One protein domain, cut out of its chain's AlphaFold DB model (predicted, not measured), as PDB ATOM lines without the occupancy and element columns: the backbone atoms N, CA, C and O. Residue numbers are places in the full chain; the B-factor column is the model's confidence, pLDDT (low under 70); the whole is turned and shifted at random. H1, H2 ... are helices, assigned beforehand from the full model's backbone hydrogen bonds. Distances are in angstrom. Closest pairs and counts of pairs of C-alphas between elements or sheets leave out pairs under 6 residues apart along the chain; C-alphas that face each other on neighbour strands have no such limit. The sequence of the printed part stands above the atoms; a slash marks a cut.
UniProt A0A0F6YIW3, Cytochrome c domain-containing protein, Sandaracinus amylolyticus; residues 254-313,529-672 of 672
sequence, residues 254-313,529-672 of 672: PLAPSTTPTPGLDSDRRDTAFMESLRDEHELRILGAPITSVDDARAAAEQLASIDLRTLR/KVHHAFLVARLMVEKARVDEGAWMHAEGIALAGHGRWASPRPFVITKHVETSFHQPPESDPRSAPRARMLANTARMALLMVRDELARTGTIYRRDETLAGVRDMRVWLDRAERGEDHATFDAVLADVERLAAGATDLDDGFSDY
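AT A GLANCE: This is residues 254 to 313 and 529 to 672 of the 672 residues of the protein "Cytochrome c domain-containing protein" of Sandaracinus amylolyticus (UniProt A0A0F6YIW3). One long helix, H5, makes the core: H6 and H7 pack on it as a three-helix up-and-down bundle, H3 runs alongside it, and H2 crosses it. H1 reaches out at one end of the body, where the loop of residues 260 to 265 sticks out, and the short H4 lies far from the middle, followed by a long unnamed stretch, residues 552 to 590, that leads to H5. The printed part has 204 residues with seven named helices, H1 to H7 in chain order, and no named strand; its class is all helix. It is compact, with a radius of gyration of the C-alphas of 17.7 A and spans of 56 by 38 by 30 A.

IN THESE COORDINATES: H5, residues 591 to 616, is the longest helix by residues and measures 37.6 A, from C-alpha 591 at (35.724, 34.553, -24.952) to C-alpha 616 at (4.670, 19.046, -10.616). H6 is residues 622 to 639, 25.8 A, and H7 is residues 646 to 661, 23.1 A, ending at C-alpha 661 at (0.981, 29.042, -7.243). H3 is residues 529 to 545, 24.7 A; H2 is residues 294 to 306, 18.0 A. H1, residues 267 to 281, 20.0 A, begins at C-alpha 267 at (47.048, 25.873, -19.338). H4 is residues 548 to 551, 5.7 A.

HOW THE PARTS SIT: H5 is the hub, touching four helices. It forms a hairpin with H6, at a shallow tilt of 27 degrees, opposite ways; their closest C-alphas, of Ala 595 and Ala 639, are 4.7 A apart. H6 and H7 form a hairpin too, at 6 degrees, with the C-alphas of Arg 622 and Ala 659 closest at 6.8 A. H7 touches residues 603 to 614 of H5 at a shallow tilt of 33 degrees, only just short of steep, closest at the C-alphas of Arg 610 and Val 655, 5.2 A. H3 touches H5 the same way at 10 degrees, the C-alphas of Ala 537 and Thr 601 coming to 5.6 A. H2 touches H5 at a steep tilt of 69.8 degrees, only just short of about perpendicular; the C-alphas of Ala 297 and Met 604 are closest at 4.5 A. H1 touches H3 with residues 271 to 275 alone, closest at the C-alphas of Asp 271 and Val 530, 6.0 A. H4 and H3 meet only through their link. Every O i to N i+4 pair is within hydrogen-bond range in H1, H2, H3, H5 and H6; H7 has 11 of 12, and H4 is too short for such a pair.

THE WHOLE: The C-alphas farthest apart, of Pro 261 and Gly 661, are 59.7 A apart. Residues 314 to 528 are not printed, and C-alphas 313 and 529 are 15.9 A apart across the cut. The links H1 to H2 and H4 to H5 are long. Mean pLDDT of the printed part is 88.8; residues 259 to 265, 548 to 549, 557 to 558, 575 to 581 and 667 to 672 are under 70.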
ATOM      1  N   PRO A 254      46.237  13.688 -21.095       86.75
ATOM      2  CA  PRO A 254      45.985  15.108 -20.995       86.75
ATOM      3  C   PRO A 254      45.708  15.688 -22.381       86.75
ATOM      4  O   PRO A 254      46.452  15.460 -23.340       86.75
ATOM      5  N   LEU A 255      44.656  16.495 -22.477       89.69
ATOM      6  CA  LEU A 255      44.334  17.194 -23.708       89.69
ATOM      7  C   LEU A 255      45.419  18.247 -23.982       89.69
ATOM      8  O   LEU A 255      45.770  19.012 -23.085       89.69
ATOM      9  N   ALA A 256      45.952  18.275 -25.211       85.81
ATOM     10  CA  ALA A 256      47.049  19.158 -25.621       85.81
ATOM     11  C   ALA A 256      48.301  18.990 -24.715       85.81
ATOM     12  O   ALA A 256      48.619  19.876 -23.915       85.81
ATOM     13  N   PRO A 257      49.040  17.863 -24.831       72.06
ATOM     14  CA  PRO A 257      50.175  17.537 -23.959       72.06
ATOM     15  C   PRO A 257      51.265  18.606 -24.023       72.06
ATOM     16  O   PRO A 257      51.467  19.191 -25.088       72.06
ATOM     17  N   SER A 258      51.926  18.875 -22.889       70.75
ATOM     18  CA  SER A 258      52.825  20.028 -22.727       70.75
ATOM     19  C   SER A 258      53.888  20.110 -23.823       70.75
ATOM     20  O   SER A 258      54.518  19.114 -24.167       70.75
ATOM     21  N   THR A 259      54.103  21.316 -24.334       64.88
ATOM     22  CA  THR A 259      55.218  21.650 -25.235       64.88
ATOM     23  C   THR A 259      56.386  22.288 -24.488       64.88
ATOM     24  O   THR A 259      57.462  22.453 -25.056       64.88
ATOM     25  N   THR A 260      56.183  22.627 -23.213       60.97
ATOM     26  CA  THR A 260      57.164  23.300 -22.364       60.97
ATOM     27  C   THR A 260      57.455  22.474 -21.101       60.97
ATOM     28  O   THR A 260      56.558  21.793 -20.590       60.97
ATOM     29  N   PRO A 261      58.699  22.501 -20.587       55.47
ATOM     30  CA  PRO A 261      59.038  21.859 -19.319       55.47
ATOM     31  C   PRO A 261      58.518  22.643 -18.106       55.47
ATOM     32  O   PRO A 261      58.440  22.092 -17.018       55.47
ATOM     33  N   THR A 262      58.132  23.913 -18.265       54.66
ATOM     34  CA  THR A 262      57.621  24.731 -17.159       54.66
ATOM     35  C   THR A 262      56.153  24.402 -16.856       54.66
ATOM     36  O   THR A 262      55.293  24.585 -17.726       54.66
ATOM     37  N   PRO A 263      55.824  23.982 -15.621       53.56
ATOM     38  CA  PRO A 263      54.442  23.800 -15.190       53.56
ATOM     39  C   PRO A 263      53.605  25.076 -15.389       53.56
ATOM     40  O   PRO A 263      54.090  26.196 -15.244       53.56
ATOM     41  N   GLY A 264      52.334  24.916 -15.759       57.62
ATOM     42  CA  GLY A 264      51.370  26.023 -15.836       57.62
ATOM     43  C   GLY A 264      51.319  26.822 -17.148       57.62
ATOM     44  O   GLY A 264      50.222  27.271 -17.498       57.62
ATOM     45  N   LEU A 265      52.417  26.939 -17.914       62.88
ATOM     46  CA  LEU A 265      52.478  27.769 -19.141       62.88
ATOM     47  C   LEU A 265      51.521  27.313 -20.254       62.88
ATOM     48  O   LEU A 265      51.026  28.125 -21.030       62.88
ATOM     49  N   ASP A 266      51.186  26.026 -20.285       83.00
ATOM     50  CA  ASP A 266      50.342  25.449 -21.333       83.00
ATOM     51  C   ASP A 266      48.840  25.435 -20.979       83.00
ATOM     52  O   ASP A 266      48.030  24.933 -21.758       83.00
ATOM     53  N   SER A 267      48.437  25.976 -19.823       85.75
ATOM     54  CA  SER A 267      47.048  25.873 -19.338       85.75
ATOM     55  C   SER A 267      46.027  26.515 -20.285       85.75
ATOM     56  O   SER A 267      45.000  25.907 -20.572       85.75
ATOM     57  N   ASP A 268      46.330  27.692 -20.842       88.00
ATOM     58  CA  ASP A 268      45.437  28.370 -21.792       88.00
ATOM     59  C   ASP A 268      45.276  27.590 -23.103       88.00
ATOM     60  O   ASP A 268      44.180  27.519 -23.667       88.00
ATOM     61  N   ARG A 269      46.356  26.950 -23.570       90.25
ATOM     62  CA  ARG A 269      46.320  26.077 -24.749       90.25
ATOM     63  C   ARG A 269      45.443  24.855 -24.491       90.25
ATOM     64  O   ARG A 269      44.634  24.502 -25.342       90.25
ATOM     65  N   ARG A 270      45.562  24.242 -23.312       92.31
ATOM     66  CA  ARG A 270      44.732  23.097 -22.914       92.31
ATOM     67  C   ARG A 270      43.260  23.467 -22.737       92.31
ATOM     68  O   ARG A 270      42.390  22.706 -23.141       92.31
ATOM     69  N   ASP A 271      42.970  24.642 -22.184       93.88
ATOM     70  CA  ASP A 271      41.603  25.166 -22.058       93.88
ATOM     71  C   ASP A 271      40.977  25.488 -23.427       93.88
ATOM     72  O   ASP A 271      39.800  25.210 -23.649       93.88
ATOM     73  N   THR A 272      41.777  25.999 -24.370       94.19
ATOM     74  CA  THR A 272      41.361  26.213 -25.768       94.19
ATOM     75  C   THR A 272      41.065  24.889 -26.462       94.19
ATOM     76  O   THR A 272      39.997  24.718 -27.038       94.19
ATOM     77  N   ALA A 273      41.964  23.918 -26.357       95.38
ATOM     78  CA  ALA A 273      41.775  22.632 -27.006       95.38
ATOM     79  C   ALA A 273      40.617  21.826 -26.363       95.38
ATOM     80  O   ALA A 273      39.929  21.070 -27.045       95.38
ATOM     81  N   PHE A 274      40.320  22.040 -25.073       97.06
ATOM     82  CA  PHE A 274      39.111  21.504 -24.439       97.06
ATOM     83  C   PHE A 274      37.835  22.121 -25.023       97.06
ATOM     84  O   PHE A 274      36.906  21.391 -25.351       97.06
ATOM     85  N   MET A 275      37.792  23.443 -25.221       97.00
ATOM     86  CA  MET A 275      36.680  24.099 -25.926       97.00
ATOM     87  C   MET A 275      36.469  23.520 -27.327       97.00
ATOM     88  O   MET A 275      35.325  23.285 -27.711       97.00
ATOM     89  N   GLU A 276      37.547  23.311 -28.082       96.62
ATOM     90  CA  GLU A 276      37.491  22.712 -29.419       96.62
ATOM     91  C   GLU A 276      36.923  21.293 -29.357       96.62
ATOM     92  O   GLU A 276      35.969  21.005 -30.064       96.62
ATOM     93  N   SER A 277      37.388  20.442 -28.436       96.94
ATOM     94  CA  SER A 277      36.822  19.096 -28.250       96.94
ATOM     95  C   SER A 277      35.333  19.135 -27.872       96.94
ATOM     96  O   SER A 277      34.518  18.442 -28.481       96.94
ATOM     97  N   LEU A 278      34.923  20.006 -26.942       97.62
ATOM     98  CA  LEU A 278      33.509  20.154 -26.577       97.62
ATOM     99  C   LEU A 278      32.623  20.612 -27.749       97.62
ATOM    100  O   LEU A 278      31.453  20.229 -27.822       97.62
ATOM    101  N   ARG A 279      33.154  21.458 -28.638       97.19
ATOM    102  CA  ARG A 279      32.422  22.004 -29.787       97.19
ATOM    103  C   ARG A 279      32.410  21.046 -30.975       97.19
ATOM    104  O   ARG A 279      31.356  20.849 -31.562       97.19
ATOM    105  N   ASP A 280      33.563  20.494 -31.316       96.44
ATOM    106  CA  ASP A 280      33.812  19.837 -32.597       96.44
ATOM    107  C   ASP A 280      33.722  18.305 -32.479       96.44
ATOM    108  O   ASP A 280      33.297  17.647 -33.423       96.44
ATOM    109  N   GLU A 281      34.081  17.722 -31.326       95.81
ATOM    110  CA  GLU A 281      33.992  16.268 -31.091       95.81
ATOM    111  C   GLU A 281      32.685  15.882 -30.384       95.81
ATOM    112  O   GLU A 281      32.059  14.881 -30.728       95.81
ATOM    113  N   HIS A 282      32.268  16.669 -29.387       96.19
ATOM    114  CA  HIS A 282      31.072  16.391 -28.583       96.19
ATOM    115  C   HIS A 282      29.820  17.154 -29.030       96.19
ATOM    116  O   HIS A 282      28.729  16.836 -28.546       96.19
ATOM    117  N   GLU A 283      29.972  18.161 -29.899       97.50
ATOM    118  CA  GLU A 283      28.884  19.002 -30.418       97.50
ATOM    119  C   GLU A 283      27.913  19.448 -29.311       97.50
ATOM    120  O   GLU A 283      26.688  19.300 -29.405       97.50
ATOM    121  N   LEU A 284      28.460  19.939 -28.189       97.88
ATOM    122  CA  LEU A 284      27.632  20.273 -27.035       97.88
ATOM    123  C   LEU A 284      26.633  21.379 -27.379       97.88
ATOM    124  O   LEU A 284      27.008  22.490 -27.752       97.88
ATOM    125  N   ARG A 285      25.344  21.112 -27.148       98.12
ATOM    126  CA  ARG A 285      24.239  22.052 -27.400       98.12
ATOM    127  C   ARG A 285      24.425  23.371 -26.666       98.12
ATOM    128  O   ARG A 285      24.111  24.427 -27.207       98.12
ATOM    129  N   ILE A 286      25.005  23.332 -25.466       97.62
ATOM    130  CA  ILE A 286      25.307  24.543 -24.700       97.62
ATOM    131  C   ILE A 286      26.336  25.454 -25.394       97.62
ATOM    132  O   ILE A 286      26.319  26.653 -25.152       97.62
ATOM    133  N   LEU A 287      27.167  24.943 -26.307       97.06
ATOM    134  CA  LEU A 287      28.096  25.733 -27.131       97.06
ATOM    135  C   LEU A 287      27.510  26.180 -28.482       97.06
ATOM    136  O   LEU A 287      28.130  26.996 -29.163       97.06
ATOM    137  N   GLY A 288      26.352  25.646 -28.876       96.25
ATOM    138  CA  GLY A 288      25.738  25.867 -30.185       96.25
ATOM    139  C   GLY A 288      24.814  27.085 -30.251       96.25
ATOM    140  O   GLY A 288      25.077  28.134 -29.666       96.25
ATOM    141  N   ALA A 289      23.715  26.945 -30.997       96.50
ATOM    142  CA  ALA A 289      22.681  27.972 -31.113       96.50
ATOM    143  C   ALA A 289      22.026  28.297 -29.749       96.50
ATOM    144  O   ALA A 289      22.106  27.489 -28.817       96.50
ATOM    145  N   PRO A 290      21.373  29.466 -29.603       96.50
ATOM    146  CA  PRO A 290      20.627  29.795 -28.391       96.50
ATOM    147  C   PRO A 290      19.576  28.726 -28.043       96.50
ATOM    148  O   PRO A 290      18.793  28.325 -28.901       96.50
ATOM    149  N   ILE A 291      19.523  28.298 -26.778       97.50
ATOM    150  CA  ILE A 291      18.487  27.373 -26.279       97.50
ATOM    151  C   ILE A 291      17.177  28.141 -26.062       97.50
ATOM    152  O   ILE A 291      17.049  28.902 -25.107       97.50
ATOM    153  N   THR A 292      16.185  27.946 -26.931       96.38
ATOM    154  CA  THR A 292      14.937  28.735 -26.904       96.38
ATOM    155  C   THR A 292      13.690  27.954 -26.498       96.38
ATOM    156  O   THR A 292      12.624  28.548 -26.353       96.38
ATOM    157  N   SER A 293      13.789  26.635 -26.318       97.25
ATOM    158  CA  SER A 293      12.647  25.769 -26.012       97.25
ATOM    159  C   SER A 293      12.935  24.794 -24.869       97.25
ATOM    160  O   SER A 293      14.086  24.480 -24.568       97.25
ATOM    161  N   VAL A 294      11.871  24.293 -24.232       98.12
ATOM    162  CA  VAL A 294      11.975  23.259 -23.188       98.12
ATOM    163  C   VAL A 294      12.588  21.973 -23.743       98.12
ATOM    164  O   VAL A 294      13.396  21.350 -23.062       98.12
ATOM    165  N   ASP A 295      12.256  21.593 -24.977       98.38
ATOM    166  CA  ASP A 295      12.814  20.387 -25.594       98.38
ATOM    167  C   ASP A 295      14.318  20.539 -25.859       98.38
ATOM    168  O   ASP A 295      15.082  19.618 -25.571       98.38
ATOM    169  N   ASP A 296      14.773  21.720 -26.298       98.25
ATOM    170  CA  ASP A 296      16.207  22.012 -26.434       98.25
ATOM    171  C   ASP A 296      16.924  21.986 -25.080       98.25
ATOM    172  O   ASP A 296      18.026  21.445 -24.974       98.25
ATOM    173  N   ALA A 297      16.301  22.550 -24.040       98.50
ATOM    174  CA  ALA A 297      16.844  22.557 -22.687       98.50
ATOM    175  C   ALA A 297      16.960  21.137 -22.114       98.50
ATOM    176  O   ALA A 297      18.007  20.777 -21.573       98.50
ATOM    177  N   ARG A 298      15.928  20.300 -22.294       98.50
ATOM    178  CA  ARG A 298      15.937  18.893 -21.879       98.50
ATOM    179  C   ARG A 298      17.014  18.114 -22.627       98.50
ATOM    180  O   ARG A 298      17.810  17.431 -21.989       98.50
ATOM    181  N   ALA A 299      17.107  18.291 -23.945       98.50
ATOM    182  CA  ALA A 299      18.136  17.655 -24.760       98.50
ATOM    183  C   ALA A 299      19.556  18.093 -24.354       98.50
ATOM    184  O   ALA A 299      20.465  17.267 -24.322       98.50
ATOM    185  N   ALA A 300      19.766  19.368 -24.011       98.56
ATOM    186  CA  ALA A 300      21.051  19.858 -23.512       98.56
ATOM    187  C   ALA A 300      21.402  19.271 -22.133       98.56
ATOM    188  O   ALA A 300      22.533  18.828 -21.925       98.56
ATOM    189  N   ALA A 301      20.438  19.210 -21.210       98.44
ATOM    190  CA  ALA A 301      20.627  18.616 -19.889       98.44
ATOM    191  C   ALA A 301      20.900  17.104 -19.969       98.44
ATOM    192  O   ALA A 301      21.756  16.590 -19.251       98.44
ATOM    193  N   GLU A 302      20.203  16.383 -20.847       98.38
ATOM    194  CA  GLU A 302      20.444  14.962 -21.112       98.38
ATOM    195  C   GLU A 302      21.806  14.725 -21.763       98.38
ATOM    196  O   GLU A 302      22.528  13.829 -21.327       98.38
ATOM    197  N   GLN A 303      22.196  15.552 -22.741       98.25
ATOM    198  CA  GLN A 303      23.520  15.470 -23.355       98.25
ATOM    199  C   GLN A 303      24.606  15.649 -22.294       98.25
ATOM    200  O   GLN A 303      25.482  14.796 -22.192       98.25
ATOM    201  N   LEU A 304      24.515  16.687 -21.453       98.25
ATOM    202  CA  LEU A 304      25.449  16.890 -20.344       98.25
ATOM    203  C   LEU A 304      25.487  15.676 -19.412       98.25
ATOM    204  O   LEU A 304      26.572  15.163 -19.159       98.25
ATOM    205  N   ALA A 305      24.325  15.185 -18.967       96.88
ATOM    206  CA  ALA A 305      24.198  14.006 -18.104       96.88
ATOM    207  C   ALA A 305      24.823  12.736 -18.695       96.88
ATOM    208  O   ALA A 305      25.333  11.901 -17.952       96.88
ATOM    209  N   SER A 306      24.787  12.591 -20.020       96.50
ATOM    210  CA  SER A 306      25.315  11.420 -20.724       96.50
ATOM    211  C   SER A 306      26.840  11.411 -20.869       96.50
ATOM    212  O   SER A 306      27.410  10.371 -21.194       96.50
ATOM    213  N   ILE A 307      27.513  12.542 -20.628       96.25
ATOM    214  CA  ILE A 307      28.972  12.620 -20.722       96.25
ATOM    215  C   ILE A 307      29.593  11.827 -19.572       96.25
ATOM    216  O   ILE A 307      29.470  12.204 -18.399       96.25
ATOM    217  N   ASP A 308      30.328  10.772 -19.923       94.38
ATOM    218  CA  ASP A 308      31.195  10.069 -18.986       94.38
ATOM    219  C   ASP A 308      32.457  10.903 -18.729       94.38
ATOM    220  O   ASP A 308      33.397  10.926 -19.530       94.38
ATOM    221  N   LEU A 309      32.476  11.564 -17.568       94.25
ATOM    222  CA  LEU A 309      33.570  12.422 -17.106       94.25
ATOM    223  C   LEU A 309      34.921  11.706 -17.005       94.25
ATOM    224  O   LEU A 309      35.945  12.372 -16.931       94.25
ATOM    225  N   ARG A 310      34.947  10.369 -17.016       91.25
ATOM    226  CA  ARG A 310      36.183   9.573 -16.977       91.25
ATOM    227  C   ARG A 310      36.779   9.356 -18.363       91.25
ATOM    228  O   ARG A 310      37.952   9.017 -18.476       91.25
ATOM    229  N   THR A 311      35.988   9.535 -19.418       92.31
ATOM    230  CA  THR A 311      36.434   9.374 -20.814       92.31
ATOM    231  C   THR A 311      36.554  10.705 -21.551       92.31
ATOM    232  O   THR A 311      37.295  10.792 -22.528       92.31
ATOM    233  N   LEU A 312      35.887  11.756 -21.059       94.56
ATOM    234  CA  LEU A 312      36.017  13.119 -21.562       94.56
ATOM    235  C   LEU A 312      37.447  13.631 -21.353       94.56
ATOM    236  O   LEU A 312      37.810  13.993 -20.238       94.56
ATOM    237  N   ARG A 313      38.252  13.717 -22.414       94.38
ATOM    238  CA  ARG A 313      39.593  14.315 -22.329       94.38
ATOM    239  C   ARG A 313      39.489  15.766 -21.870       94.38
ATOM    240  O   ARG A 313      38.717  16.542 -22.428       94.38
ATOM    241  N   LYS A 529      39.143  28.751 -18.050       91.38
ATOM    242  CA  LYS A 529      37.893  29.523 -18.090       91.38
ATOM    243  C   LYS A 529      36.775  28.790 -18.830       91.38
ATOM    244  O   LYS A 529      35.606  29.002 -18.497       91.38
ATOM    245  N   VAL A 530      37.116  27.957 -19.814       95.25
ATOM    246  CA  VAL A 530      36.160  27.089 -20.519       95.25
ATOM    247  C   VAL A 530      35.787  25.913 -19.624       95.25
ATOM    248  O   VAL A 530      34.598  25.645 -19.463       95.25
ATOM    249  N   HIS A 531      36.767  25.274 -18.972       95.50
ATOM    250  CA  HIS A 531      36.484  24.218 -17.990       95.50
ATOM    251  C   HIS A 531      35.545  24.717 -16.895       95.50
ATOM    252  O   HIS A 531      34.601  24.017 -16.555       95.50
ATOM    253  N   HIS A 532      35.751  25.938 -16.391       94.19
ATOM    254  CA  HIS A 532      34.833  26.565 -15.442       94.19
ATOM    255  C   HIS A 532      33.393  26.604 -15.978       94.19
ATOM    256  O   HIS A 532      32.478  26.155 -15.298       94.19
ATOM    257  N   ALA A 533      33.172  27.132 -17.188       94.12
ATOM    258  CA  ALA A 533      31.823  27.232 -17.751       94.12
ATOM    259  C   ALA A 533      31.170  25.854 -17.953       94.12
ATOM    260  O   ALA A 533      29.989  25.687 -17.649       94.12
ATOM    261  N   PHE A 534      31.950  24.861 -18.388       96.69
ATOM    262  CA  PHE A 534      31.480  23.484 -18.533       96.69
ATOM    263  C   PHE A 534      31.104  22.881 -17.178       96.69
ATOM    264  O   PHE A 534      30.035  22.287 -17.041       96.69
ATOM    265  N   LEU A 535      31.955  23.070 -16.167       95.31
ATOM    266  CA  LEU A 535      31.753  22.529 -14.830       95.31
ATOM    267  C   LEU A 535      30.507  23.112 -14.165       95.31
ATOM    268  O   LEU A 535      29.750  22.368 -13.552       95.31
ATOM    269  N   VAL A 536      30.249  24.410 -14.347       93.88
ATOM    270  CA  VAL A 536      29.010  25.058 -13.893       93.88
ATOM    271  C   VAL A 536      27.784  24.371 -14.504       93.88
ATOM    272  O   VAL A 536      26.898  23.923 -13.778       93.88
ATOM    273  N   ALA A 537      27.753  24.224 -15.832       96.06
ATOM    274  CA  ALA A 537      26.637  23.584 -16.524       96.06
ATOM    275  C   ALA A 537      26.440  22.127 -16.078       96.06
ATOM    276  O   ALA A 537      25.319  21.685 -15.817       96.06
ATOM    277  N   ARG A 538      27.543  21.381 -15.959       96.88
ATOM    278  CA  ARG A 538      27.534  19.975 -15.556       96.88
ATOM    279  C   ARG A 538      27.072  19.806 -14.107       96.88
ATOM    280  O   ARG A 538      26.226  18.951 -13.869       96.88
ATOM    281  N   LEU A 539      27.561  20.624 -13.169       94.88
ATOM    282  CA  LEU A 539      27.149  20.596 -11.759       94.88
ATOM    283  C   LEU A 539      25.659  20.892 -11.587       94.88
ATOM    284  O   LEU A 539      24.997  20.194 -10.824       94.88
ATOM    285  N   MET A 540      25.127  21.888 -12.304       95.38
ATOM    286  CA  MET A 540      23.689  22.191 -12.317       95.38
ATOM    287  C   MET A 540      22.865  20.949 -12.654       95.38
ATOM    288  O   MET A 540      21.954  20.580 -11.913       95.38
ATOM    289  N   VAL A 541      23.230  20.280 -13.752       97.19
ATOM    290  CA  VAL A 541      22.553  19.067 -14.220       97.19
ATOM    291  C   VAL A 541      22.700  17.924 -13.219       97.19
ATOM    292  O   VAL A 541      21.709  17.273 -12.903       97.19
ATOM    293  N   GLU A 542      23.902  17.678 -12.699       95.44
ATOM    294  CA  GLU A 542      24.148  16.591 -11.743       95.44
ATOM    295  C   GLU A 542      23.357  16.787 -10.449       95.44
ATOM    296  O   GLU A 542      22.673  15.868 -10.003       95.44
ATOM    297  N   LYS A 543      23.337  18.006  -9.897       93.88
ATOM    298  CA  LYS A 543      22.556  18.328  -8.694       93.88
ATOM    299  C   LYS A 543      21.050  18.216  -8.912       93.88
ATOM    300  O   LYS A 543      20.345  17.788  -7.999       93.88
ATOM    301  N   ALA A 544      20.561  18.561 -10.103       95.19
ATOM    302  CA  ALA A 544      19.153  18.426 -10.462       95.19
ATOM    303  C   ALA A 544      18.724  16.972 -10.731       95.19
ATOM    304  O   ALA A 544      17.532  16.701 -10.776       95.19
ATOM    305  N   ARG A 545      19.663  16.039 -10.939       92.94
ATOM    306  CA  ARG A 545      19.372  14.651 -11.355       92.94
ATOM    307  C   ARG A 545      19.676  13.591 -10.307       92.94
ATOM    308  O   ARG A 545      19.453  12.407 -10.563       92.94
ATOM    309  N   VAL A 546      20.207  13.986  -9.156       88.75
ATOM    310  CA  VAL A 546      20.396  13.075  -8.026       88.75
ATOM    311  C   VAL A 546      19.061  12.411  -7.680       88.75
ATOM    312  O   VAL A 546      18.016  13.029  -7.832       88.75
ATOM    313  N   ASP A 547      19.087  11.161  -7.215       83.06
ATOM    314  CA  ASP A 547      17.891  10.449  -6.755       83.06
ATOM    315  C   ASP A 547      17.111  11.283  -5.723       83.06
ATOM    316  O   ASP A 547      17.525  11.434  -4.568       83.06
ATOM    317  N   GLU A 548      15.992  11.841  -6.180       67.00
ATOM    318  CA  GLU A 548      15.154  12.792  -5.460       67.00
ATOM    319  C   GLU A 548      14.736  12.237  -4.090       67.00
ATOM    320  O   GLU A 548      14.856  12.916  -3.074       67.00
ATOM    321  N   GLY A 549      14.361  10.956  -4.014       68.81
ATOM    322  CA  GLY A 549      13.886  10.350  -2.767       68.81
ATOM    323  C   GLY A 549      14.958  10.225  -1.681       68.81
ATOM    324  O   GLY A 549      14.632  10.144  -0.499       68.81
ATOM    325  N   ALA A 550      16.237  10.212  -2.060       75.69
ATOM    326  CA  ALA A 550      17.336  10.044  -1.120       75.69
ATOM    327  C   ALA A 550      17.785  11.361  -0.485       75.69
ATOM    328  O   ALA A 550      18.197  11.365   0.667       75.69
ATOM    329  N   TRP A 551      17.731  12.469  -1.225       82.56
ATOM    330  CA  TRP A 551      18.418  13.704  -0.829       82.56
ATOM    331  C   TRP A 551      17.497  14.903  -0.680       82.56
ATOM    332  O   TRP A 551      17.874  15.864  -0.019       82.56
ATOM    333  N   MET A 552      16.288  14.848  -1.241       80.94
ATOM    334  CA  MET A 552      15.320  15.939  -1.158       80.94
ATOM    335  C   MET A 552      15.043  16.346   0.294       80.94
ATOM    336  O   MET A 552      15.063  17.532   0.607       80.94
ATOM    337  N   HIS A 553      14.882  15.353   1.170       79.06
ATOM    338  CA  HIS A 553      14.550  15.512   2.589       79.06
ATOM    339  C   HIS A 553      15.702  15.111   3.523       79.06
ATOM    340  O   HIS A 553      15.479  14.833   4.699       79.06
ATOM    341  N   ALA A 554      16.930  15.009   3.004       80.69
ATOM    342  CA  ALA A 554      18.082  14.713   3.845       80.69
ATOM    343  C   ALA A 554      18.347  15.888   4.798       80.69
ATOM    344  O   ALA A 554      18.365  17.041   4.366       80.69
ATOM    345  N   GLU A 555      18.578  15.595   6.079       76.44
ATOM    346  CA  GLU A 555      18.866  16.625   7.077       76.44
ATOM    347  C   GLU A 555      20.128  17.425   6.716       76.44
ATOM    348  O   GLU A 555      21.136  16.877   6.264       76.44
ATOM    349  N   GLY A 556      20.076  18.738   6.948       73.19
ATOM    350  CA  GLY A 556      21.188  19.660   6.740       73.19
ATOM    351  C   GLY A 556      21.019  20.563   5.517       73.19
ATOM    352  O   GLY A 556      20.722  20.121   4.404       73.19
ATOM    353  N   ILE A 557      21.316  21.856   5.709       67.00
ATOM    354  CA  ILE A 557      21.221  22.916   4.685       67.00
ATOM    355  C   ILE A 557      22.104  22.667   3.467       67.00
ATOM    356  O   ILE A 557      22.048  23.412   2.498       67.00
ATOM    357  N   ALA A 558      22.966  21.666   3.500       67.81
ATOM    358  CA  ALA A 558      23.846  21.342   2.403       67.81
ATOM    359  C   ALA A 558      23.306  20.161   1.564       67.81
ATOM    360  O   ALA A 558      23.694  20.001   0.413       67.81
ATOM    361  N   LEU A 559      22.343  19.387   2.075       76.31
ATOM    362  CA  LEU A 559      21.875  18.146   1.446       76.31
ATOM    363  C   LEU A 559      20.457  18.251   0.894       76.31
ATOM    364  O   LEU A 559      20.225  17.823  -0.236       76.31
ATOM    365  N   ALA A 560      19.546  18.874   1.639       84.75
ATOM    366  CA  ALA A 560      18.138  18.952   1.267       84.75
ATOM    367  C   ALA A 560      17.920  19.682  -0.069       84.75
ATOM    368  O   ALA A 560      18.530  20.723  -0.312       84.75
ATOM    369  N   GLY A 561      17.052  19.181  -0.944       85.75
ATOM    370  CA  GLY A 561      16.736  19.829  -2.225       85.75
ATOM    371  C   GLY A 561      17.526  19.371  -3.449       85.75
ATOM    372  O   GLY A 561      17.393  19.986  -4.506       85.75
ATOM    373  N   HIS A 562      18.363  18.339  -3.363       90.94
ATOM    374  CA  HIS A 562      18.930  17.736  -4.577       90.94
ATOM    375  C   HIS A 562      17.868  16.918  -5.336       90.94
ATOM    376  O   HIS A 562      16.887  16.468  -4.749       90.94
ATOM    377  N   GLY A 563      18.086  16.713  -6.637       92.94
ATOM    378  CA  GLY A 563      17.225  15.890  -7.495       92.94
ATOM    379  C   GLY A 563      16.081  16.625  -8.193       92.94
ATOM    380  O   GLY A 563      15.196  15.977  -8.742       92.94
ATOM    381  N   ARG A 564      16.090  17.965  -8.175       94.56
ATOM    382  CA  ARG A 564      15.078  18.817  -8.818       94.56
ATOM    383  C   ARG A 564      15.693  20.063  -9.438       94.56
ATOM    384  O   ARG A 564      16.697  20.575  -8.940       94.56
ATOM    385  N   TRP A 565      15.060  20.575 -10.489       96.75
ATOM    386  CA  TRP A 565      15.402  21.873 -11.074       96.75
ATOM    387  C   TRP A 565      14.798  23.036 -10.284       96.75
ATOM    388  O   TRP A 565      15.488  24.016 -10.030       96.75
ATOM    389  N   ALA A 566      13.541  22.922  -9.852       96.88
ATOM    390  CA  ALA A 566      12.798  23.874  -9.026       96.88
ATOM    391  C   ALA A 566      13.209  23.778  -7.541       96.88
ATOM    392  O   ALA A 566      12.392  23.546  -6.647       96.88
ATOM    393  N   SER A 567      14.510  23.928  -7.305       94.75
ATOM    394  CA  SER A 567      15.198  23.899  -6.014       94.75
ATOM    395  C   SER A 567      16.393  24.859  -6.069       94.75
ATOM    396  O   SER A 567      16.934  25.065  -7.155       94.75
ATOM    397  N   PRO A 568      16.897  25.411  -4.948       92.12
ATOM    398  CA  PRO A 568      18.115  26.212  -4.954       92.12
ATOM    399  C   PRO A 568      19.368  25.425  -5.372       92.12
ATOM    400  O   PRO A 568      20.355  26.035  -5.778       92.12
ATOM    401  N   ARG A 569      19.389  24.084  -5.283       91.06
ATOM    402  CA  ARG A 569      20.634  23.294  -5.431       91.06
ATOM    403  C   ARG A 569      21.340  23.407  -6.775       91.06
ATOM    404  O   ARG A 569      22.559  23.549  -6.753       91.06
ATOM    405  N   PRO A 570      20.664  23.388  -7.928       93.31
ATOM    406  CA  PRO A 570      21.342  23.662  -9.189       93.31
ATOM    407  C   PRO A 570      21.979  25.061  -9.213       93.31
ATOM    408  O   PRO A 570      23.003  25.251  -9.857       93.31
ATOM    409  N   PHE A 571      21.438  26.027  -8.467       91.31
ATOM    410  CA  PHE A 571      21.862  27.428  -8.501       91.31
ATOM    411  C   PHE A 571      22.884  27.810  -7.433       91.31
ATOM    412  O   PHE A 571      23.546  28.823  -7.582       91.31
ATOM    413  N   VAL A 572      23.102  27.025  -6.372       83.69
ATOM    414  CA  VAL A 572      24.055  27.441  -5.318       83.69
ATOM    415  C   VAL A 572      25.495  27.621  -5.818       83.69
ATOM    416  O   VAL A 572      26.282  28.297  -5.164       83.69
ATOM    417  N   ILE A 573      25.825  27.063  -6.985       80.94
ATOM    418  CA  ILE A 573      27.129  27.190  -7.646       80.94
ATOM    419  C   ILE A 573      27.396  28.598  -8.212       80.94
ATOM    420  O   ILE A 573      28.471  28.863  -8.750       80.94
ATOM    421  N   THR A 574      26.408  29.500  -8.160       71.62
ATOM    422  CA  THR A 574      26.450  30.788  -8.864       71.62
ATOM    423  C   THR A 574      26.971  31.932  -7.998       71.62
ATOM    424  O   THR A 574      27.520  32.907  -8.523       71.62
ATOM    425  N   LYS A 575      26.890  31.764  -6.674       68.81
ATOM    426  CA  LYS A 575      27.138  32.783  -5.649       68.81
ATOM    427  C   LYS A 575      28.520  33.443  -5.731       68.81
ATOM    428  O   LYS A 575      28.663  34.620  -5.413       68.81
ATOM    429  N   HIS A 576      29.565  32.720  -6.136       60.41
ATOM    430  CA  HIS A 576      30.917  33.291  -6.281       60.41
ATOM    431  C   HIS A 576      31.285  33.706  -7.703       60.41
ATOM    432  O   HIS A 576      32.219  34.486  -7.900       60.41
ATOM    433  N   VAL A 577      30.529  33.262  -8.704       57.81
ATOM    434  CA  VAL A 577      30.723  33.713 -10.086       57.81
ATOM    435  C   VAL A 577      30.203  35.151 -10.255       57.81
ATOM    436  O   VAL A 577      30.694  35.892 -11.103       57.81
ATOM    437  N   GLU A 578      29.261  35.593  -9.417       55.03
ATOM    438  CA  GLU A 578      28.714  36.958  -9.429       55.03
ATOM    439  C   GLU A 578      29.762  38.049  -9.184       55.03
ATOM    440  O   GLU A 578      29.737  39.083  -9.856       55.03
ATOM    441  N   THR A 579      30.703  37.830  -8.267       57.38
ATOM    442  CA  THR A 579      31.794  38.781  -7.991       57.38
ATOM    443  C   THR A 579      33.039  38.506  -8.830       57.38
ATOM    444  O   THR A 579      33.859  39.401  -9.015       57.38
ATOM    445  N   SER A 580      33.165  37.290  -9.366       58.28
ATOM    446  CA  SER A 580      34.391  36.785  -9.996       58.28
ATOM    447  C   SER A 580      34.178  36.392 -11.458       58.28
ATOM    448  O   SER A 580      34.841  35.487 -11.962       58.28
ATOM    449  N   PHE A 581      33.247  37.045 -12.165       67.50
ATOM    450  CA  PHE A 581      32.988  36.810 -13.590       67.50
ATOM    451  C   PHE A 581      34.191  37.293 -14.422       67.50
ATOM    452  O   PHE A 581      34.154  38.338 -15.069       67.50
ATOM    453  N   HIS A 582      35.291  36.539 -14.388       72.44
ATOM    454  CA  HIS A 582      36.507  36.815 -15.138       72.44
ATOM    455  C   HIS A 582      36.231  36.555 -16.612       72.44
ATOM    456  O   HIS A 582      36.390  35.439 -17.118       72.44
ATOM    457  N   GLN A 583      35.764  37.589 -17.303       75.12
ATOM    458  CA  GLN A 583      35.644  37.539 -18.746       75.12
ATOM    459  C   GLN A 583      37.052  37.543 -19.345       75.12
ATOM    460  O   GLN A 583      37.857  38.418 -19.009       75.12
ATOM    461  N   PRO A 584      37.387  36.558 -20.197       81.19
ATOM    462  CA  PRO A 584      38.556  36.686 -21.047       81.19
ATOM    463  C   PRO A 584      38.475  38.009 -21.827       81.19
ATOM    464  O   PRO A 584      37.364  38.429 -22.172       81.19
ATOM    465  N   PRO A 585      39.612  38.660 -22.124       87.06
ATOM    466  CA  PRO A 585      39.630  39.762 -23.081       87.06
ATOM    467  C   PRO A 585      38.891  39.368 -24.364       87.06
ATOM    468  O   PRO A 585      38.930  38.205 -24.757       87.06
ATOM    469  N   GLU A 586      38.241  40.312 -25.044       88.19
ATOM    470  CA  GLU A 586      37.537  40.021 -26.308       88.19
ATOM    471  C   GLU A 586      38.467  39.443 -27.388       88.19
ATOM    472  O   GLU A 586      38.016  38.712 -28.264       88.19
ATOM    473  N   SER A 587      39.772  39.718 -27.298       91.44
ATOM    474  CA  SER A 587      40.804  39.140 -28.164       91.44
ATOM    475  C   SER A 587      41.135  37.672 -27.871       91.44
ATOM    476  O   SER A 587      41.823  37.041 -28.670       91.44
ATOM    477  N   ASP A 588      40.696  37.120 -26.738       91.75
ATOM    478  CA  ASP A 588      40.896  35.714 -26.392       91.75
ATOM    479  C   ASP A 588      39.902  34.846 -27.189       91.75
ATOM    480  O   ASP A 588      38.687  35.038 -27.055       91.75
ATOM    481  N   PRO A 589      40.366  33.860 -27.982       92.44
ATOM    482  CA  PRO A 589      39.491  33.032 -28.819       92.44
ATOM    483  C   PRO A 589      38.453  32.232 -28.017       92.44
ATOM    484  O   PRO A 589      37.439  31.804 -28.568       92.44
ATOM    485  N   ARG A 590      38.666  32.057 -26.709       93.25
ATOM    486  CA  ARG A 590      37.729  31.374 -25.809       93.25
ATOM    487  C   ARG A 590      36.576  32.265 -25.352       93.25
ATOM    488  O   ARG A 590      35.609  31.746 -24.796       93.25
ATOM    489  N   SER A 591      36.661  33.586 -25.541       92.81
ATOM    490  CA  SER A 591      35.724  34.553 -24.952       92.81
ATOM    491  C   SER A 591      34.280  34.331 -25.408       92.81
ATOM    492  O   SER A 591      33.408  34.058 -24.578       92.81
ATOM    493  N   ALA A 592      34.033  34.343 -26.722       93.75
ATOM    494  CA  ALA A 592      32.691  34.162 -27.273       93.75
ATOM    495  C   ALA A 592      32.110  32.750 -27.021       93.75
ATOM    496  O   ALA A 592      30.973  32.665 -26.550       93.75
ATOM    497  N   PRO A 593      32.850  31.639 -27.225       95.00
ATOM    498  CA  PRO A 593      32.344  30.302 -26.902       95.00
ATOM    499  C   PRO A 593      32.018  30.116 -25.416       95.00
ATOM    500  O   PRO A 593      30.972  29.566 -25.074       95.00
ATOM    501  N   ARG A 594      32.859  30.634 -24.509       93.81
ATOM    502  CA  ARG A 594      32.580  30.611 -23.065       93.81
ATOM    503  C   ARG A 594      31.318  31.401 -22.723       93.81
ATOM    504  O   ARG A 594      30.509  30.933 -21.924       93.81
ATOM    505  N   ALA A 595      31.157  32.593 -23.296       93.31
ATOM    506  CA  ALA A 595      29.965  33.410 -23.100       93.31
ATOM    507  C   ALA A 595      28.703  32.675 -23.576       93.31
ATOM    508  O   ALA A 595      27.752  32.551 -22.807       93.31
ATOM    509  N   ARG A 596      28.737  32.080 -24.778       95.31
ATOM    510  CA  ARG A 596      27.648  31.243 -25.310       95.31
ATOM    511  C   ARG A 596      27.305  30.086 -24.373       95.31
ATOM    512  O   ARG A 596      26.129  29.879 -24.085       95.31
ATOM    513  N   MET A 597      28.316  29.390 -23.849       96.06
ATOM    514  CA  MET A 597      28.133  28.283 -22.910       96.06
ATOM    515  C   MET A 597      27.392  28.714 -21.641       96.06
ATOM    516  O   MET A 597      26.421  28.071 -21.243       96.06
ATOM    517  N   LEU A 598      27.808  29.823 -21.025       94.19
ATOM    518  CA  LEU A 598      27.165  30.350 -19.817       94.19
ATOM    519  C   LEU A 598      25.745  30.857 -20.102       94.19
ATOM    520  O   LEU A 598      24.829  30.565 -19.337       94.19
ATOM    521  N   ALA A 599      25.544  31.543 -21.228       95.06
ATOM    522  CA  ALA A 599      24.235  32.028 -21.654       95.06
ATOM    523  C   ALA A 599      23.246  30.873 -21.894       95.06
ATOM    524  O   ALA A 599      22.110  30.901 -21.425       95.06
ATOM    525  N   ASN A 600      23.677  29.817 -22.584       97.44
ATOM    526  CA  ASN A 600      22.855  28.628 -22.805       97.44
ATOM    527  C   ASN A 600      22.644  27.808 -21.530       97.44
ATOM    528  O   ASN A 600      21.578  27.222 -21.365       97.44
ATOM    529  N   THR A 601      23.598  27.811 -20.599       96.88
ATOM    530  CA  THR A 601      23.415  27.204 -19.273       96.88
ATOM    531  C   THR A 601      22.307  27.911 -18.493       96.88
ATOM    532  O   THR A 601      21.396  27.249 -17.999       96.88
ATOM    533  N   ALA A 602      22.320  29.250 -18.459       95.62
ATOM    534  CA  ALA A 602      21.257  30.046 -17.844       95.62
ATOM    535  C   ALA A 602      19.894  29.771 -18.501       95.62
ATOM    536  O   ALA A 602      18.900  29.547 -17.808       95.62
ATOM    537  N   ARG A 603      19.856  29.716 -19.842       96.75
ATOM    538  CA  ARG A 603      18.636  29.401 -20.598       96.75
ATOM    539  C   ARG A 603      18.073  28.027 -20.276       96.75
ATOM    540  O   ARG A 603      16.888  27.913 -19.967       96.75
ATOM    541  N   MET A 604      18.930  27.009 -20.326       98.06
ATOM    542  CA  MET A 604      18.587  25.638 -19.972       98.06
ATOM    543  C   MET A 604      17.986  25.590 -18.567       98.06
ATOM    544  O   MET A 604      16.883  25.082 -18.405       98.06
ATOM    545  N   ALA A 605      18.659  26.171 -17.573       97.06
ATOM    546  CA  ALA A 605      18.205  26.108 -16.191       97.06
ATOM    547  C   ALA A 605      16.816  26.746 -15.993       97.06
ATOM    548  O   ALA A 605      15.946  26.114 -15.396       97.06
ATOM    549  N   LEU A 606      16.553  27.941 -16.545       96.56
ATOM    550  CA  LEU A 606      15.230  28.574 -16.406       96.56
ATOM    551  C   LEU A 606      14.116  27.796 -17.105       96.56
ATOM    552  O   LEU A 606      13.025  27.649 -16.552       96.56
ATOM    553  N   LEU A 607      14.381  27.285 -18.307       98.38
ATOM    554  CA  LEU A 607      13.408  26.482 -19.046       98.38
ATOM    555  C   LEU A 607      13.106  25.162 -18.323       98.38
ATOM    556  O   LEU A 607      11.947  24.749 -18.293       98.38
ATOM    557  N   MET A 608      14.108  24.543 -17.692       98.50
ATOM    558  CA  MET A 608      13.928  23.325 -16.899       98.50
ATOM    559  C   MET A 608      13.161  23.580 -15.593       98.50
ATOM    560  O   MET A 608      12.277  22.794 -15.260       98.50
ATOM    561  N   VAL A 609      13.416  24.695 -14.891       98.38
ATOM    562  CA  VAL A 609      12.608  25.107 -13.723       98.38
ATOM    563  C   VAL A 609      11.154  25.321 -14.124       98.38
ATOM    564  O   VAL A 609      10.249  24.814 -13.467       98.38
ATOM    565  N   ARG A 610      10.921  26.054 -15.218       98.38
ATOM    566  CA  ARG A 610       9.577  26.308 -15.742       98.38
ATOM    567  C   ARG A 610       8.838  25.009 -16.061       98.38
ATOM    568  O   ARG A 610       7.688  24.863 -15.656       98.38
ATOM    569  N   ASP A 611       9.485  24.093 -16.787       98.50
ATOM    570  CA  ASP A 611       8.916  22.786 -17.138       98.50
ATOM    571  C   ASP A 611       8.575  21.975 -15.888       98.50
ATOM    572  O   ASP A 611       7.468  21.459 -15.768       98.50
ATOM    573  N   GLU A 612       9.493  21.896 -14.925       98.19
ATOM    574  CA  GLU A 612       9.254  21.154 -13.690       98.19
ATOM    575  C   GLU A 612       8.104  21.750 -12.871       98.19
ATOM    576  O   GLU A 612       7.184  21.014 -12.522       98.19
ATOM    577  N   LEU A 613       8.075  23.071 -12.660       98.50
ATOM    578  CA  LEU A 613       6.972  23.746 -11.966       98.50
ATOM    579  C   LEU A 613       5.623  23.507 -12.653       98.50
ATOM    580  O   LEU A 613       4.627  23.258 -11.976       98.50
ATOM    581  N   ALA A 614       5.582  23.565 -13.986       98.25
ATOM    582  CA  ALA A 614       4.365  23.315 -14.749       98.25
ATOM    583  C   ALA A 614       3.885  21.858 -14.629       98.25
ATOM    584  O   ALA A 614       2.677  21.617 -14.612       98.25
ATOM    585  N   ARG A 615       4.810  20.892 -14.543       97.81
ATOM    586  CA  ARG A 615       4.486  19.461 -14.417       97.81
ATOM    587  C   ARG A 615       4.091  19.064 -12.999       97.81
ATOM    588  O   ARG A 615       3.164  18.276 -12.839       97.81
ATOM    589  N   THR A 616       4.815  19.541 -11.990       97.25
ATOM    590  CA  THR A 616       4.670  19.046 -10.616       97.25
ATOM    591  C   THR A 616       3.847  19.972  -9.731       97.25
ATOM    592  O   THR A 616       3.270  19.503  -8.756       97.25
ATOM    593  N   GLY A 617       3.787  21.273 -10.037       97.88
ATOM    594  CA  GLY A 617       3.143  22.264  -9.173       97.88
ATOM    595  C   GLY A 617       3.828  22.422  -7.812       97.88
ATOM    596  O   GLY A 617       3.195  22.870  -6.861       97.88
ATOM    597  N   THR A 618       5.100  22.042  -7.696       96.62
ATOM    598  CA  THR A 618       5.853  22.047  -6.433       96.62
ATOM    599  C   THR A 618       7.200  22.729  -6.607       96.62
ATOM    600  O   THR A 618       7.854  22.526  -7.627       96.62
ATOM    601  N   ILE A 619       7.660  23.427  -5.581       96.50
ATOM    602  CA  ILE A 619       8.966  24.087  -5.531       96.50
ATOM    603  C   ILE A 619       9.612  23.811  -4.178       96.50
ATOM    604  O   ILE A 619       8.894  23.655  -3.202       96.50
ATOM    605  N   TYR A 620      10.937  23.742  -4.093       94.00
ATOM    606  CA  TYR A 620      11.627  23.632  -2.807       94.00
ATOM    607  C   TYR A 620      12.312  24.943  -2.440       94.00
ATOM    608  O   TYR A 620      13.064  25.475  -3.256       94.00
ATOM    609  N   ARG A 621      12.065  25.456  -1.227       92.12
ATOM    610  CA  ARG A 621      12.570  26.756  -0.746       92.12
ATOM    611  C   ARG A 621      12.327  27.842  -1.792       92.12
ATOM    612  O   ARG A 621      13.269  28.331  -2.425       92.12
ATOM    613  N   ARG A 622      11.049  28.171  -2.029       94.94
ATOM    614  CA  ARG A 622      10.598  29.036  -3.137       94.94
ATOM    615  C   ARG A 622      11.465  30.278  -3.305       94.94
ATOM    616  O   ARG A 622      11.915  30.553  -4.414       94.94
ATOM    617  N   ASP A 623      11.708  31.004  -2.220       94.19
ATOM    618  CA  ASP A 623      12.411  32.286  -2.269       94.19
ATOM    619  C   ASP A 623      13.882  32.133  -2.684       94.19
ATOM    620  O   ASP A 623      14.368  32.909  -3.507       94.19
ATOM    621  N   GLU A 624      14.574  31.097  -2.199       92.38
ATOM    622  CA  GLU A 624      15.961  30.805  -2.589       92.38
ATOM    623  C   GLU A 624      16.059  30.304  -4.031       92.38
ATOM    624  O   GLU A 624      16.955  30.713  -4.771       92.38
ATOM    625  N   THR A 625      15.117  29.458  -4.461       94.56
ATOM    626  CA  THR A 625      15.036  29.020  -5.862       94.56
ATOM    627  C   THR A 625      14.817  30.213  -6.789       94.56
ATOM    628  O   THR A 625      15.506  30.347  -7.800       94.56
ATOM    629  N   LEU A 626      13.888  31.114  -6.445       95.75
ATOM    630  CA  LEU A 626      13.618  32.312  -7.238       95.75
ATOM    631  C   LEU A 626      14.795  33.294  -7.235       95.75
ATOM    632  O   LEU A 626      15.015  33.957  -8.248       95.75
ATOM    633  N   ALA A 627      15.567  33.379  -6.149       93.44
ATOM    634  CA  ALA A 627      16.820  34.132  -6.138       93.44
ATOM    635  C   ALA A 627      17.810  33.567  -7.173       93.44
ATOM    636  O   ALA A 627      18.205  34.293  -8.081       93.44
ATOM    637  N   GLY A 628      18.083  32.258  -7.142       92.50
ATOM    638  CA  GLY A 628      18.981  31.614  -8.111       92.50
ATOM    639  C   GLY A 628      18.511  31.737  -9.569       92.50
ATOM    640  O   GLY A 628      19.310  31.956 -10.480       92.50
ATOM    641  N   VAL A 629      17.198  31.673  -9.801       94.06
ATOM    642  CA  VAL A 629      16.580  31.923 -11.114       94.06
ATOM    643  C   VAL A 629      16.826  33.362 -11.591       94.06
ATOM    644  O   VAL A 629      17.162  33.583 -12.759       94.06
ATOM    645  N   ARG A 630      16.721  34.357 -10.708       93.69
ATOM    646  CA  ARG A 630      17.045  35.752 -11.042       93.69
ATOM    647  C   ARG A 630      18.543  35.948 -11.281       93.69
ATOM    648  O   ARG A 630      18.909  36.702 -12.181       93.69
ATOM    649  N   ASP A 631      19.407  35.219 -10.583       90.25
ATOM    650  CA  ASP A 631      20.855  35.275 -10.822       90.25
ATOM    651  C   ASP A 631      21.219  34.757 -12.224       90.25
ATOM    652  O   ASP A 631      22.069  35.338 -12.906       90.25
ATOM    653  N   MET A 632      20.509  33.739 -12.731       91.44
ATOM    654  CA  MET A 632      20.638  33.286 -14.128       91.44
ATOM    655  C   MET A 632      20.283  34.368 -15.139       91.44
ATOM    656  O   MET A 632      20.918  34.463 -16.193       91.44
ATOM    657  N   ARG A 633      19.323  35.234 -14.815       90.94
ATOM    658  CA  ARG A 633      18.998  36.379 -15.664       90.94
ATOM    659  C   ARG A 633      20.140  37.395 -15.707       90.94
ATOM    660  O   ARG A 633      20.475  37.862 -16.796       90.94
ATOM    661  N   VAL A 634      20.766  37.686 -14.566       88.94
ATOM    662  CA  VAL A 634      21.937  38.581 -14.475       88.94
ATOM    663  C   VAL A 634      23.131  38.002 -15.234       88.94
ATOM    664  O   VAL A 634      23.879  38.729 -15.890       88.94
ATOM    665  N   TRP A 635      23.332  36.688 -15.168       87.19
ATOM    666  CA  TRP A 635      24.378  36.015 -15.933       87.19
ATOM    667  C   TRP A 635      24.172  36.126 -17.432       87.19
ATOM    668  O   TRP A 635      25.145  36.362 -18.148       87.19
ATOM    669  N   LEU A 636      22.928  35.980 -17.891       90.19
ATOM    670  CA  LEU A 636      22.596  36.123 -19.299       90.19
ATOM    671  C   LEU A 636      22.967  37.523 -19.811       90.19
ATOM    672  O   LEU A 636      23.731  37.614 -20.769       90.19
ATOM    673  N   ASP A 637      22.579  38.586 -19.091       89.56
ATOM    674  CA  ASP A 637      22.950  39.975 -19.439       89.56
ATOM    675  C   ASP A 637      24.468  40.172 -19.537       89.56
ATOM    676  O   ASP A 637      24.971  40.933 -20.365       89.56
ATOM    677  N   ARG A 638      25.229  39.519 -18.653       88.38
ATOM    678  CA  ARG A 638      26.693  39.630 -18.642       88.38
ATOM    679  C   ARG A 638      27.341  38.836 -19.766       88.38
ATOM    680  O   ARG A 638      28.370  39.271 -20.286       88.38
ATOM    681  N   ALA A 639      26.804  37.665 -20.085       87.75
ATOM    682  CA  ALA A 639      27.314  36.808 -21.144       87.75
ATOM    683  C   ALA A 639      27.018  37.395 -22.533       87.75
ATOM    684  O   ALA A 639      27.876  37.335 -23.405       87.75
ATOM    685  N   GLU A 640      25.857  38.023 -22.713       90.44
ATOM    686  CA  GLU A 640      25.369  38.557 -23.990       90.44
ATOM    687  C   GLU A 640      25.102  40.064 -23.888       90.44
ATOM    688  O   GLU A 640      23.997  40.560 -24.105       90.44
ATOM    689  N   ARG A 641      26.139  40.823 -23.516       86.81
ATOM    690  CA  ARG A 641      26.010  42.265 -23.275       86.81
ATOM    691  C   ARG A 641      25.430  42.997 -24.488       86.81
ATOM    692  O   ARG A 641      26.064  43.073 -25.536       86.81
ATOM    693  N   GLY A 642      24.269  43.619 -24.283       87.19
ATOM    694  CA  GLY A 642      23.587  44.437 -25.287       87.19
ATOM    695  C   GLY A 642      22.629  43.670 -26.201       87.19
ATOM    696  O   GLY A 642      22.068  44.286 -27.105       87.19
ATOM    697  N   GLU A 643      22.424  42.369 -25.982       90.25
ATOM    698  CA  GLU A 643      21.399  41.599 -26.687       90.25
ATOM    699  C   GLU A 643      20.004  41.794 -26.059       90.25
ATOM    700  O   GLU A 643      19.862  42.093 -24.874       90.25
ATOM    701  N   ASP A 644      18.954  41.642 -26.875       90.56
ATOM    702  CA  ASP A 644      17.568  41.634 -26.398       90.56
ATOM    703  C   ASP A 644      17.216  40.255 -25.823       90.56
ATOM    704  O   ASP A 644      17.430  39.209 -26.447       90.56
ATOM    705  N   HIS A 645      16.644  40.257 -24.624       92.69
ATOM    706  CA  HIS A 645      16.259  39.061 -23.889       92.69
ATOM    707  C   HIS A 645      14.753  38.997 -23.604       92.69
ATOM    708  O   HIS A 645      14.341  38.185 -22.780       92.69
ATOM    709  N   ALA A 646      13.910  39.752 -24.320       92.75
ATOM    710  CA  ALA A 646      12.462  39.815 -24.083       92.75
ATOM    711  C   ALA A 646      11.765  38.439 -24.020       92.75
ATOM    712  O   ALA A 646      10.887  38.210 -23.188       92.75
ATOM    713  N   THR A 647      12.173  37.488 -24.870       89.12
ATOM    714  CA  THR A 647      11.632  36.112 -24.830       89.12
ATOM    715  C   THR A 647      11.973  35.415 -23.511       89.12
ATOM    716  O   THR A 647      11.165  34.669 -22.964       89.12
ATOM    717  N   PHE A 648      13.166  35.665 -22.981       89.69
ATOM    718  CA  PHE A 648      13.634  35.079 -21.735       89.69
ATOM    719  C   PHE A 648      13.071  35.790 -20.501       89.69
ATOM    720  O   PHE A 648      12.725  35.128 -19.528       89.69
ATOM    721  N   ASP A 649      12.878  37.108 -20.572       94.31
ATOM    722  CA  ASP A 649      12.139  37.874 -19.563       94.31
ATOM    723  C   ASP A 649      10.710  37.339 -19.404       94.31
ATOM    724  O   ASP A 649      10.214  37.190 -18.287       94.31
ATOM    725  N   ALA A 650      10.065  36.955 -20.513       95.81
ATOM    726  CA  ALA A 650       8.761  36.302 -20.475       95.81
ATOM    727  C   ALA A 650       8.808  34.913 -19.809       95.81
ATOM    728  O   ALA A 650       7.889  34.563 -19.069       95.81
ATOM    729  N   VAL A 651       9.872  34.126 -20.025       96.75
ATOM    730  CA  VAL A 651      10.081  32.834 -19.337       96.75
ATOM    731  C   VAL A 651      10.273  33.041 -17.835       96.75
ATOM    732  O   VAL A 651       9.656  32.325 -17.052       96.75
ATOM    733  N   LEU A 652      11.078  34.027 -17.430       96.75
ATOM    734  CA  LEU A 652      11.290  34.372 -16.025       96.75
ATOM    735  C   LEU A 652       9.977  34.785 -15.347       96.75
ATOM    736  O   LEU A 652       9.637  34.240 -14.298       96.75
ATOM    737  N   ALA A 653       9.207  35.676 -15.975       97.50
ATOM    738  CA  ALA A 653       7.898  36.080 -15.469       97.50
ATOM    739  C   ALA A 653       6.938  34.881 -15.333       97.50
ATOM    740  O   ALA A 653       6.158  34.806 -14.382       97.50
ATOM    741  N   ASP A 654       7.007  33.915 -16.256       98.06
ATOM    742  CA  ASP A 654       6.212  32.689 -16.178       98.06
ATOM    743  C   ASP A 654       6.661  31.770 -15.030       98.06
ATOM    744  O   ASP A 654       5.814  31.228 -14.323       98.06
ATOM    745  N   VAL A 655       7.972  31.636 -14.795       98.25
ATOM    746  CA  VAL A 655       8.523  30.911 -13.635       98.25
ATOM    747  C   VAL A 655       8.041  31.534 -12.330       98.25
ATOM    748  O   VAL A 655       7.541  30.814 -11.470       98.25
ATOM    749  N   GLU A 656       8.128  32.858 -12.182       98.12
ATOM    750  CA  GLU A 656       7.664  33.561 -10.978       98.12
ATOM    751  C   GLU A 656       6.157  33.370 -10.755       98.12
ATOM    752  O   GLU A 656       5.717  33.091  -9.637       98.12
ATOM    753  N   ARG A 657       5.363  33.437 -11.830       98.50
ATOM    754  CA  ARG A 657       3.918  33.177 -11.792       98.50
ATOM    755  C   ARG A 657       3.600  31.742 -11.368       98.50
ATOM    756  O   ARG A 657       2.715  31.541 -10.538       98.50
ATOM    757  N   LEU A 658       4.284  30.748 -11.938       98.50
ATOM    758  CA  LEU A 658       4.102  29.336 -11.585       98.50
ATOM    759  C   LEU A 658       4.534  29.070 -10.138       98.50
ATOM    760  O   LEU A 658       3.795  28.434  -9.390       98.50
ATOM    761  N   ALA A 659       5.680  29.606  -9.721       97.94
ATOM    762  CA  ALA A 659       6.210  29.452  -8.370       97.94
ATOM    763  C   ALA A 659       5.284  30.057  -7.302       97.94
ATOM    764  O   ALA A 659       5.131  29.470  -6.230       97.94
ATOM    765  N   ALA A 660       4.624  31.183  -7.594       97.62
ATOM    766  CA  ALA A 660       3.641  31.792  -6.697       97.62
ATOM    767  C   ALA A 660       2.426  30.883  -6.426       97.62
ATOM    768  O   ALA A 660       1.838  30.953  -5.349       97.62
ATOM    769  N   GLY A 661       2.057  30.029  -7.389       97.19
ATOM    770  CA  GLY A 661       0.981  29.042  -7.243       97.19
ATOM    771  C   GLY A 661       1.441  27.648  -6.803       97.19
ATOM    772  O   GLY A 661       0.595  26.815  -6.483       97.19
ATOM    773  N   ALA A 662       2.746  27.377  -6.804       97.81
ATOM    774  CA  ALA A 662       3.302  26.070  -6.472       97.81
ATOM    775  C   ALA A 662       3.267  25.802  -4.961       97.81
ATOM    776  O   ALA A 662       3.434  26.719  -4.157       97.81
ATOM    777  N   THR A 663       3.118  24.540  -4.559       96.69
ATOM    778  CA  THR A 663       3.316  24.106  -3.170       96.69
ATOM    779  C   THR A 663       4.803  24.168  -2.824       96.69
ATOM    780  O   THR A 663       5.617  23.587  -3.541       96.69
ATOM    781  N   ASP A 664       5.155  24.866  -1.740       94.88
ATOM    782  CA  ASP A 664       6.528  24.830  -1.229       94.88
ATOM    783  C   ASP A 664       6.743  23.522  -0.467       94.88
ATOM    784  O   ASP A 664       5.921  23.157   0.373       94.88
ATOM    785  N   LEU A 665       7.807  22.809  -0.809       91.38
ATOM    786  CA  LEU A 665       8.188  21.532  -0.217       91.38
ATOM    787  C   LEU A 665       9.086  21.702   1.011       91.38
ATOM    788  O   LEU A 665       9.438  20.701   1.627       91.38
ATOM    789  N   ASP A 666       9.488  22.933   1.343       84.19
ATOM    790  CA  ASP A 666      10.158  23.217   2.608       84.19
ATOM    791  C   ASP A 666       9.162  23.036   3.766       84.19
ATOM    792  O   ASP A 666       8.168  23.755   3.882       84.19
ATOM    793  N   ASP A 667       9.405  22.033   4.605       67.69
ATOM    794  CA  ASP A 667       8.580  21.656   5.753       67.69
ATOM    795  C   ASP A 667       8.876  22.496   7.007       67.69
ATOM    796  O   ASP A 667       8.340  22.226   8.085       67.69
ATOM    797  N   GLY A 668       9.665  23.565   6.868       60.84
ATOM    798  CA  GLY A 668       9.935  24.506   7.949       60.84
ATOM    799  C   GLY A 668      11.113  24.099   8.825       60.84
ATOM    800  O   GLY A 668      11.170  24.509   9.987       60.84
ATOM    801  N   PHE A 669      12.075  23.345   8.281       51.09
ATOM    802  CA  PHE A 669      13.400  23.248   8.888       51.09
ATOM    803  C   PHE A 669      14.080  24.625   8.819       51.09
ATOM    804  O   PHE A 669      14.734  24.986   7.842       51.09
ATOM    805  N   SER A 670      13.862  25.424   9.868       44.50
ATOM    806  CA  SER A 670      14.417  26.766  10.010       44.50
ATOM    807  C   SER A 670      15.938  26.730  10.120       44.50
ATOM    808  O   SER A 670      16.489  25.869  10.803       44.50
ATOM    809  N   ASP A 671      16.556  27.714   9.478       40.22
ATOM    810  CA  ASP A 671      17.986  27.983   9.343       40.22
ATOM    811  C   ASP A 671      18.897  27.534  10.503       40.22
ATOM    812  O   ASP A 671      18.630  27.783  11.682       40.22
ATOM    813  N   TYR A 672      20.035  26.955  10.109       39.81
ATOM    814  CA  TYR A 672      21.303  27.089  10.829       39.81
ATOM    815  C   TYR A 672      21.958  28.427  10.484       39.81
ATOM    816  O   TYR A 672      22.077  28.715   9.265       39.81
TER     817      TYR A 672